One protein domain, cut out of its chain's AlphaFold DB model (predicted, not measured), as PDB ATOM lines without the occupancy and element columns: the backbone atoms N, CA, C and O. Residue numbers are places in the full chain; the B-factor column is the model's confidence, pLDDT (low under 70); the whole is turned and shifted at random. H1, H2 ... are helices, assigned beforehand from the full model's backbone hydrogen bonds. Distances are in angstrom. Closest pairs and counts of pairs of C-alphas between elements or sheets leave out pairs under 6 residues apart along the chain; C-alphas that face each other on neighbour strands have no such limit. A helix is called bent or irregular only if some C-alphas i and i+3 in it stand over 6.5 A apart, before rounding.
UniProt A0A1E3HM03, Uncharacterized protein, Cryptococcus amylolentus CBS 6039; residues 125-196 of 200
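What this domain is: This is residues 125 to 196 of the 200 residues of an uncharacterized protein of Cryptococcus amylolentus CBS 6039 (UniProt A0A1E3HM03). One long helix, H1, makes an arm whose residues 125 to 139 stick out free; a tight turn after residue 148 leads into H2, and the short H3 makes a corner with H2 at residues 160 to 161. From H3 a long stretch with no named element, residues 171 to 196, folds back toward H1 and then turns away to end as a loose tail. The printed part has 72 residues with three named helices, in the order H1, H2, H3, and no named strand; its class is all helix. It is only just loose, close to extended, with a radius of gyration of the C-alphas of 16.5 A. The outline is flat, with spans of 57 by 31 by 14 A, and the arm makes much of the length.

How they stand to each other: The printed part begins with H1, residues 125 to 148, which touches no helix. Residues 125 to 139, which belong to H1, stand free. A tight link of 2 residues leads to H2, residues 151 to 162. H1 and H2 are close but not clearly touching; their closest C-alphas, those of Arg 147 and Leu 153, are 7.7 A apart. Their lines stand at a steep tilt of 52 degrees, and they run the same way. A tight link of 1 residue leads to H3, residues 164 to 170. H2 and H3 only just touch, and only at the corner by their link, with 3 pairs of C-alphas within 8 A; the closest, those of Met 160 and Val 166, are 6.3 A apart. H2 touches H3 with residues 160 to 161 alone. The lines of H2 and H3 are about perpendicular, at 89 degrees. H1 and H3 are apart. In H1 and H2 every O i to N i+4 pair is within hydrogen-bond range; in H3 it is 2 of 3.

Where its parts are: H1 runs from C-alpha 125 at (128.094, 146.324, 126.497) to C-alpha 148 at (152.030, 136.239, 103.951), 34.4 A from first to last C-alpha. H2, residues 151 to 162, measures 16.3 A. H3, residues 164 to 170, measures 10.0 A and ends at C-alpha 170, (167.758, 122.451, 107.510). No helix is bent or irregular.

The domain as a whole: The two C-alphas farthest apart are those of Val 125 and Pro 164, 56.6 A. Without residues 125 to 139, the body of 57 residues spans 35 by 33 by 14 A. The printed part has no cut, and both links between helices are tight. The C-alphas of residues 171 to 196 lie 4 to 21 A from the mean of all C-alphas. The mean pLDDT of the printed part is 87.7, and no printed residue is under 70.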
ATOM      1  N   VAL A 125     126.643 146.299 126.245       95.69
ATOM      2  CA  VAL A 125     128.094 146.324 126.497       95.69
ATOM      3  C   VAL A 125     128.741 145.008 126.069       95.69
ATOM      4  O   VAL A 125     129.792 145.026 125.437       95.69
ATOM      5  N   VAL A 126     128.100 143.871 126.351       97.19
ATOM      6  CA  VAL A 126     128.587 142.554 125.914       97.19
ATOM      7  C   VAL A 126     128.605 142.461 124.389       97.19
ATOM      8  O   VAL A 126     129.615 142.054 123.821       97.19
ATOM      9  N   ALA A 127     127.534 142.885 123.715       95.94
ATOM     10  CA  ALA A 127     127.471 142.880 122.256       95.94
ATOM     11  C   ALA A 127     128.571 143.753 121.631       95.94
ATOM     12  O   ALA A 127     129.257 143.311 120.710       95.94
ATOM     13  N   LEU A 128     128.792 144.961 122.162       96.44
ATOM     14  CA  LEU A 128     129.883 145.830 121.716       96.44
ATOM     15  C   LEU A 128     131.265 145.241 122.011       96.44
ATOM     16  O   LEU A 128     132.164 145.370 121.184       96.44
ATOM     17  N   GLY A 129     131.436 144.573 123.153       97.06
ATOM     18  CA  GLY A 129     132.674 143.880 123.498       97.06
ATOM     19  C   GLY A 129     132.995 142.761 122.508       97.06
ATOM     20  O   GLY A 129     134.101 142.708 121.977       97.06
ATOM     21  N   LEU A 130     132.011 141.915 122.193       97.69
ATOM     22  CA  LEU A 130     132.161 140.855 121.194       97.69
ATOM     23  C   LEU A 130     132.455 141.420 119.803       97.69
ATOM     24  O   LEU A 130     133.329 140.905 119.109       97.69
ATOM     25  N   LEU A 131     131.775 142.503 119.417       97.38
ATOM     26  CA  LEU A 131     132.027 143.173 118.146       97.38
ATOM     27  C   LEU A 131     133.455 143.728 118.079       97.38
ATOM     28  O   LEU A 131     134.142 143.520 117.084       97.38
ATOM     29  N   GLY A 132     133.926 144.387 119.141       96.94
ATOM     30  CA  GLY A 132     135.288 144.917 119.218       96.94
ATOM     31  C   GLY A 132     136.357 143.823 119.178       96.94
ATOM     32  O   GLY A 132     137.341 143.957 118.454       96.94
ATOM     33  N   LEU A 133     136.147 142.718 119.899       96.50
ATOM     34  CA  LEU A 133     137.057 141.569 119.881       96.50
ATOM     35  C   LEU A 133     137.097 140.897 118.507       96.50
ATOM     36  O   LEU A 133     138.180 140.639 117.984       96.50
ATOM     37  N   GLY A 134     135.930 140.667 117.899       94.75
ATOM     38  CA  GLY A 134     135.835 140.118 116.550       94.75
ATOM     39  C   GLY A 134     136.514 141.019 115.522       94.75
ATOM     40  O   GLY A 134     137.269 140.539 114.683       94.75
ATOM     41  N   TRP A 135     136.318 142.333 115.632       97.25
ATOM     42  CA  TRP A 135     136.942 143.313 114.747       97.25
ATOM     43  C   TRP A 135     138.466 143.362 114.900       97.25
ATOM     44  O   TRP A 135     139.193 143.368 113.908       97.25
ATOM     45  N   GLY A 136     138.967 143.346 116.137       94.94
ATOM     46  CA  GLY A 136     140.402 143.305 116.414       94.94
ATOM     47  C   GLY A 136     141.057 142.033 115.877       94.94
ATOM     48  O   GLY A 136     142.080 142.108 115.197       94.94
ATOM     49  N   LEU A 137     140.435 140.875 116.115       92.50
ATOM     50  CA  LEU A 137     140.915 139.595 115.595       92.50
ATOM     51  C   LEU A 137     140.881 139.559 114.061       92.50
ATOM     52  O   LEU A 137     141.818 139.069 113.437       92.50
ATOM     53  N   PHE A 138     139.843 140.139 113.451       92.31
ATOM     54  CA  PHE A 138     139.732 140.273 112.002       92.31
ATOM     55  C   PHE A 138     140.861 141.123 111.410       92.31
ATOM     56  O   PHE A 138     141.515 140.678 110.470       92.31
ATOM     57  N   ILE A 139     141.143 142.305 111.972       93.50
ATOM     58  CA  ILE A 139     142.254 143.156 111.512       93.50
ATOM     59  C   ILE A 139     143.583 142.414 111.645       93.50
ATOM     60  O   ILE A 139     144.420 142.466 110.742       93.50
ATOM     61  N   LEU A 140     143.782 141.719 112.763       89.31
ATOM     62  CA  LEU A 140     144.999 140.971 113.043       89.31
ATOM     63  C   LEU A 140     145.202 139.834 112.028       89.31
ATOM     64  O   LEU A 140     146.294 139.680 111.478       89.31
ATOM     65  N   HIS A 141     144.131 139.108 111.712       89.19
ATOM     66  CA  HIS A 141     144.128 138.085 110.672       89.19
ATOM     67  C   HIS A 141     144.396 138.681 109.282       89.19
ATOM     68  O   HIS A 141     145.305 138.232 108.586       89.19
ATOM     69  N   ALA A 142     143.663 139.729 108.891       91.75
ATOM     70  CA  ALA A 142     143.823 140.396 107.599       91.75
ATOM     71  C   ALA A 142     145.260 140.908 107.402       91.75
ATOM     72  O   ALA A 142     145.903 140.602 106.397       91.75
ATOM     73  N   THR A 143     145.822 141.563 108.420       89.88
ATOM     74  CA  THR A 143     147.207 142.055 108.401       89.88
ATOM     75  C   THR A 143     148.210 140.915 108.202       89.88
ATOM     76  O   THR A 143     149.176 141.058 107.452       89.88
ATOM     77  N   ASN A 144     148.001 139.759 108.842       91.50
ATOM     78  CA  ASN A 144     148.885 138.610 108.650       91.50
ATOM     79  C   ASN A 144     148.772 138.032 107.229       91.50
ATOM     80  O   ASN A 144     149.790 137.704 106.622       91.50
ATOM     81  N   THR A 145     147.565 137.969 106.656       89.00
ATOM     82  CA  THR A 145     147.372 137.490 105.272       89.00
ATOM     83  C   THR A 145     148.023 138.401 104.228       89.00
ATOM     84  O   THR A 145     148.623 137.921 103.261       89.00
ATOM     85  N   GLU A 146     147.999 139.717 104.443       89.69
ATOM     86  CA  GLU A 146     148.720 140.678 103.602       89.69
ATOM     87  C   GLU A 146     150.236 140.462 103.686       89.69
ATOM     88  O   GLU A 146     150.929 140.437 102.668       89.69
ATOM     89  N   ARG A 147     150.762 140.217 104.893       88.50
ATOM     90  CA  ARG A 147     152.189 139.920 105.088       88.50
ATOM     91  C   ARG A 147     152.585 138.622 104.398       88.50
ATOM     92  O   ARG A 147     153.561 138.629 103.649       88.50
ATOM     93  N   LEU A 148     151.818 137.547 104.588       88.00
ATOM     94  CA  LEU A 148     152.030 136.239 103.951       88.00
ATOM     95  C   LEU A 148     152.033 136.317 102.422       88.00
ATOM     96  O   LEU A 148     152.815 135.635 101.761       88.00
ATOM     97  N   SER A 149     151.181 137.167 101.854       86.50
ATOM     98  CA  SER A 149     151.075 137.350 100.405       86.50
ATOM     99  C   SER A 149     152.095 138.337  99.822       86.50
ATOM    100  O   SER A 149     152.091 138.572  98.607       86.50
ATOM    101  N   SER A 150     153.013 138.863 100.637       88.38
ATOM    102  CA  SER A 150     154.052 139.786 100.183       88.38
ATOM    103  C   SER A 150     155.092 139.116  99.273       88.38
ATOM    104  O   SER A 150     155.496 137.963  99.455       88.38
ATOM    105  N   SER A 151     155.568 139.863  98.272       89.88
ATOM    106  CA  SER A 151     156.626 139.410  97.356       89.88
ATOM    107  C   SER A 151     157.955 139.165  98.071       89.88
ATOM    108  O   SER A 151     158.682 138.245  97.709       89.88
ATOM    109  N   VAL A 152     158.242 139.939  99.119       88.88
ATOM    110  CA  VAL A 152     159.464 139.818  99.921       88.88
ATOM    111  C   VAL A 152     159.529 138.465 100.620       88.88
ATOM    112  O   VAL A 152     160.546 137.784 100.516       88.88
ATOM    113  N   LEU A 153     158.445 138.022 101.266       89.44
ATOM    114  CA  LEU A 153     158.421 136.695 101.882       89.44
ATOM    115  C   LEU A 153     158.555 135.584 100.846       89.44
ATOM    116  O   LEU A 153     159.310 134.640 101.071       89.44
ATOM    117  N   ARG A 154     157.876 135.697  99.698       88.88
ATOM    118  CA  ARG A 154     158.037 134.726  98.603       88.88
ATOM    119  C   ARG A 154     159.481 134.663  98.111       88.88
ATOM    120  O   ARG A 154     159.996 133.576  97.887       88.88
ATOM    121  N   GLN A 155     160.155 135.804  97.996       90.31
ATOM    122  CA  GLN A 155     161.556 135.866  97.597       90.31
ATOM    123  C   GLN A 155     162.484 135.251  98.649       90.31
ATOM    124  O   GLN A 155     163.342 134.451  98.291       90.31
ATOM    125  N   VAL A 156     162.318 135.584  99.931       90.25
ATOM    126  CA  VAL A 156     163.144 135.030 101.019       90.25
ATOM    127  C   VAL A 156     162.938 133.524 101.136       90.25
ATOM    128  O   VAL A 156     163.907 132.773 101.167       90.25
ATOM    129  N   THR A 157     161.687 133.062 101.127       89.94
ATOM    130  CA  THR A 157     161.384 131.624 101.162       89.94
ATOM    131  C   THR A 157     161.921 130.897  99.933       89.94
ATOM    132  O   THR A 157     162.438 129.792 100.069       89.94
ATOM    133  N   PHE A 158     161.868 131.516  98.751       90.25
ATOM    134  CA  PHE A 158     162.497 130.971  97.552       90.25
ATOM    135  C   PHE A 158     164.021 130.896  97.697       90.25
ATOM    136  O   PHE A 158     164.593 129.843  97.447       90.25
ATOM    137  N   GLN A 159     164.693 131.959  98.147       90.25
ATOM    138  CA  GLN A 159     166.149 131.941  98.342       90.25
ATOM    139  C   GLN A 159     166.570 130.869  99.348       90.25
ATOM    140  O   GLN A 159     167.458 130.077  99.052       90.25
ATOM    141  N   MET A 160     165.867 130.781 100.478       88.75
ATOM    142  CA  MET A 160     166.143 129.815 101.542       88.75
ATOM    143  C   MET A 160     165.976 128.361 101.078       88.75
ATOM    144  O   MET A 160     166.689 127.480 101.544       88.75
ATOM    145  N   ARG A 161     165.051 128.109 100.141       87.81
ATOM    146  CA  ARG A 161     164.809 126.782  99.553       87.81
ATOM    147  C   ARG A 161     165.781 126.400  98.438       87.81
ATOM    148  O   ARG A 161     165.910 125.216  98.171       87.81
ATOM    149  N   ASN A 162     166.406 127.369  97.769       89.00
ATOM    150  CA  ASN A 162     167.321 127.111  96.650       89.00
ATOM    151  C   ASN A 162     168.803 127.219  97.040       89.00
ATOM    152  O   ASN A 162     169.667 126.840  96.254       89.00
ATOM    153  N   SER A 163     169.123 127.769  98.214       90.06
ATOM    154  CA  SER A 163     170.505 127.889  98.675       90.06
ATOM    155  C   SER A 163     171.025 126.550  99.222       90.06
ATOM    156  O   SER A 163     170.462 126.059 100.208       90.06
ATOM    157  N   PRO A 164     172.113 125.990  98.660       87.75
ATOM    158  CA  PRO A 164     172.639 124.685  99.070       87.75
ATOM    159  C   PRO A 164     173.150 124.690 100.518       87.75
ATOM    160  O   PRO A 164     172.978 123.707 101.236       87.75
ATOM    161  N   ASP A 165     173.689 125.820 100.980       88.44
ATOM    162  CA  ASP A 165     174.180 125.976 102.351       88.44
ATOM    163  C   ASP A 165     173.050 125.810 103.374       88.44
ATOM    164  O   ASP A 165     173.204 125.104 104.367       88.44
ATOM    165  N   VAL A 166     171.879 126.398 103.118       87.44
ATOM    166  CA  VAL A 166     170.725 126.272 104.021       87.44
ATOM    167  C   VAL A 166     170.143 124.864 103.971       87.44
ATOM    168  O   VAL A 166     169.781 124.327 105.016       87.44
ATOM    169  N   MET A 167     170.099 124.239 102.792       88.69
ATOM    170  CA  MET A 167     169.651 122.850 102.653       88.69
ATOM    171  C   MET A 167     170.550 121.881 103.427       88.69
ATOM    172  O   MET A 167     170.045 120.941 104.031       88.69
ATOM    173  N   SER A 168     171.860 122.142 103.500       87.75
ATOM    174  CA  SER A 168     172.787 121.305 104.275       87.75
ATOM    175  C   SER A 168     172.506 121.306 105.786       87.75
ATOM    176  O   SER A 168     172.806 120.327 106.466       87.75
ATOM    177  N   VAL A 169     171.904 122.383 106.309       89.75
ATOM    178  CA  VAL A 169     171.611 122.552 107.742       89.75
ATOM    179  C   VAL A 169     170.163 122.186 108.075       89.75
ATOM    180  O   VAL A 169     169.915 121.533 109.085       89.75
ATOM    181  N   LEU A 170     169.198 122.621 107.256       85.19
ATOM    182  CA  LEU A 170     167.758 122.451 107.510       85.19
ATOM    183  C   LEU A 170     167.154 121.216 106.817       85.19
ATOM    184  O   LEU A 170     166.038 120.826 107.160       85.19
ATOM    185  N   GLY A 171     167.865 120.604 105.868       85.06
ATOM    186  CA  GLY A 171     167.400 119.466 105.079       85.06
ATOM    187  C   GLY A 171     166.551 119.844 103.860       85.06
ATOM    188  O   GLY A 171     166.304 121.016 103.554       85.06
ATOM    189  N   ASP A 172     166.081 118.813 103.159       76.94
ATOM    190  CA  ASP A 172     165.261 118.951 101.958       76.94
ATOM    191  C   ASP A 172     163.793 119.231 102.333       76.94
ATOM    192  O   ASP A 172     163.143 118.400 102.964       76.94
ATOM    193  N   ASN A 173     163.237 120.359 101.862       75.88
ATOM    194  CA  ASN A 173     161.864 120.873 102.091       75.88
ATOM    195  C   ASN A 173     161.650 121.777 103.315       75.88
ATOM    196  O   ASN A 173     160.823 121.510 104.190       75.88
ATOM    197  N   VAL A 174     162.273 122.954 103.294       80.50
ATOM    198  CA  VAL A 174     161.999 124.002 104.284       80.50
ATOM    199  C   VAL A 174     160.580 124.571 104.116       80.50
ATOM    200  O   VAL A 174     160.229 125.164 103.084       80.50
ATOM    201  N   LYS A 175     159.745 124.414 105.145       84.25
ATOM    202  CA  LYS A 175     158.399 124.999 105.240       84.25
ATOM    203  C   LYS A 175     158.334 125.991 106.396       84.25
ATOM    204  O   LYS A 175     159.069 125.874 107.370       84.25
ATOM    205  N   LEU A 176     157.462 126.986 106.251       86.00
ATOM    206  CA  LEU A 176     157.139 127.886 107.352       86.00
ATOM    207  C   LEU A 176     156.335 127.103 108.393       86.00
ATOM    208  O   LEU A 176     155.510 126.271 108.020       86.00
ATOM    209  N   VAL A 177     156.594 127.362 109.673       86.19
ATOM    210  CA  VAL A 177     155.892 126.696 110.774       86.19
ATOM    211  C   VAL A 177     154.450 127.188 110.812       86.19
ATOM    212  O   VAL A 177     154.196 128.392 110.848       86.19
ATOM    213  N   GLU A 178     153.520 126.244 110.770       85.88
ATOM    214  CA  GLU A 178     152.094 126.510 110.914       85.88
ATOM    215  C   GLU A 178     151.748 126.602 112.400       85.88
ATOM    216  O   GLU A 178     152.127 125.745 113.199       85.88
ATOM    217  N   GLU A 179     151.025 127.653 112.772       85.62
ATOM    218  CA  GLU A 179     150.633 127.903 114.154       85.62
ATOM    219  C   GLU A 179     149.168 127.502 114.367       85.62
ATOM    220  O   GLU A 179     148.273 127.910 113.617       85.62
ATOM    221  N   TRP A 180     148.898 126.723 115.419       82.19
ATOM    222  CA  TRP A 180     147.553 126.202 115.705       82.19
ATOM    223  C   TRP A 180     146.540 127.318 115.995       82.19
ATOM    224  O   TRP A 180     145.374 127.228 115.612       82.19
ATOM    225  N   TRP A 181     146.986 128.400 116.632       80.25
ATOM    226  CA  TRP A 181     146.154 129.552 116.987       80.25
ATOM    227  C   TRP A 181     145.944 130.519 115.811       80.25
ATOM    228  O   TRP A 181     145.050 131.360 115.864       80.25
ATOM    229  N   ALA A 182     146.729 130.385 114.740       81.50
ATOM    230  CA  ALA A 182     146.614 131.177 113.518       81.50
ATOM    231  C   ALA A 182     145.902 130.404 112.393       81.50
ATOM    232  O   ALA A 182     146.123 130.680 111.213       81.50
ATOM    233  N   LEU A 183     145.053 129.429 112.751       83.06
ATOM    234  CA  LEU A 183     144.252 128.638 111.807       83.06
ATOM    235  C   LEU A 183     145.119 127.926 110.746       83.06
ATOM    236  O   LEU A 183     144.730 127.826 109.585       83.06
ATOM    237  N   GLY A 184     146.317 127.470 111.133       82.31
ATOM    238  CA  GLY A 184     147.251 126.777 110.236       82.31
ATOM    239  C   GLY A 184     148.050 127.698 109.309       82.31
ATOM    240  O   GLY A 184     148.793 127.224 108.459       82.31
ATOM    241  N   SER A 185     147.934 129.021 109.458       85.06
ATOM    242  CA  SER A 185     148.779 129.975 108.736       85.06
ATOM    243  C   SER A 185     150.036 130.327 109.546       85.06
ATOM    244  O   SER A 185     149.952 130.458 110.767       85.06
ATOM    245  N   PRO A 186     151.202 130.541 108.909       89.50
ATOM    246  CA  PRO A 186     152.381 131.028 109.618       89.50
ATOM    247  C   PRO A 186     152.163 132.456 110.123       89.50
ATOM    248  O   PRO A 186     151.578 133.290 109.424       89.50
ATOM    249  N   TRP A 187     152.673 132.768 111.313       88.69
ATOM    250  CA  TRP A 187     152.620 134.122 111.860       88.69
ATOM    251  C   TRP A 187     153.875 134.925 111.503       88.69
ATOM    252  O   TRP A 187     154.985 134.558 111.891       88.69
ATOM    253  N   ILE A 188     153.714 136.054 110.800       86.81
ATOM    254  CA  ILE A 188     154.835 136.942 110.462       86.81
ATOM    255  C   ILE A 188     154.851 138.163 111.371       86.81
ATOM    256  O   ILE A 188     154.056 139.103 111.249       86.81
ATOM    257  N   SER A 189     155.839 138.159 112.260       83.50
ATOM    258  CA  SER A 189     156.164 139.285 113.126       83.50
ATOM    259  C   SER A 189     156.983 140.341 112.377       83.50
ATOM    260  O   SER A 189     157.830 140.015 111.549       83.50
ATOM    261  N   GLY A 190     156.752 141.617 112.699       83.31
ATOM    262  CA  GLY A 190     157.492 142.753 112.134       83.31
ATOM    263  C   GLY A 190     156.786 143.478 110.982       83.31
ATOM    264  O   GLY A 190     155.633 143.203 110.651       83.31
ATOM    265  N   THR A 191     157.470 144.464 110.403       78.38
ATOM    266  CA  THR A 191     156.995 145.249 109.258       78.38
ATOM    267  C   THR A 191     157.645 144.745 107.973       78.38
ATOM    268  O   THR A 191     158.863 144.605 107.891       78.38
ATOM    269  N   VAL A 192     156.837 144.479 106.944       77.38
ATOM    270  CA  VAL A 192     157.350 144.109 105.619       77.38
ATOM    271  C   VAL A 192     157.489 145.384 104.794       77.38
ATOM    272  O   VAL A 192     156.497 145.964 104.362       77.38
ATOM    273  N   GLY A 193     158.725 145.848 104.611       73.94
ATOM    274  CA  GLY A 193     159.025 146.944 103.692       73.94
ATOM    275  C   GLY A 193     159.118 146.441 102.247       73.94
ATOM    276  O   GLY A 193     159.567 145.314 102.032       73.94
ATOM    277  N   PRO A 194     158.736 147.240 101.239       71.44
ATOM    278  CA  PRO A 194     158.998 146.883  99.851       71.44
ATOM    279  C   PRO A 194     160.513 146.826  99.610       71.44
ATOM    280  O   PRO A 194     161.243 147.761  99.956       71.44
ATOM    281  N   ILE A 195     160.995 145.739  98.997       71.69
ATOM    282  CA  ILE A 195     162.381 145.668  98.526       71.69
ATOM    283  C   ILE A 195     162.567 146.762  97.477       71.69
ATOM    284  O   ILE A 195     162.022 146.712  96.375       71.69
ATOM    285  N   THR A 196     163.345 147.776  97.838       73.88
ATOM    286  CA  THR A 196     163.814 148.775  96.888       73.88
ATOM    287  C   THR A 196     165.001 148.155  96.166       73.88
ATOM    288  O   THR A 196     166.067 147.999  96.762       73.88
TER     289      THR A 196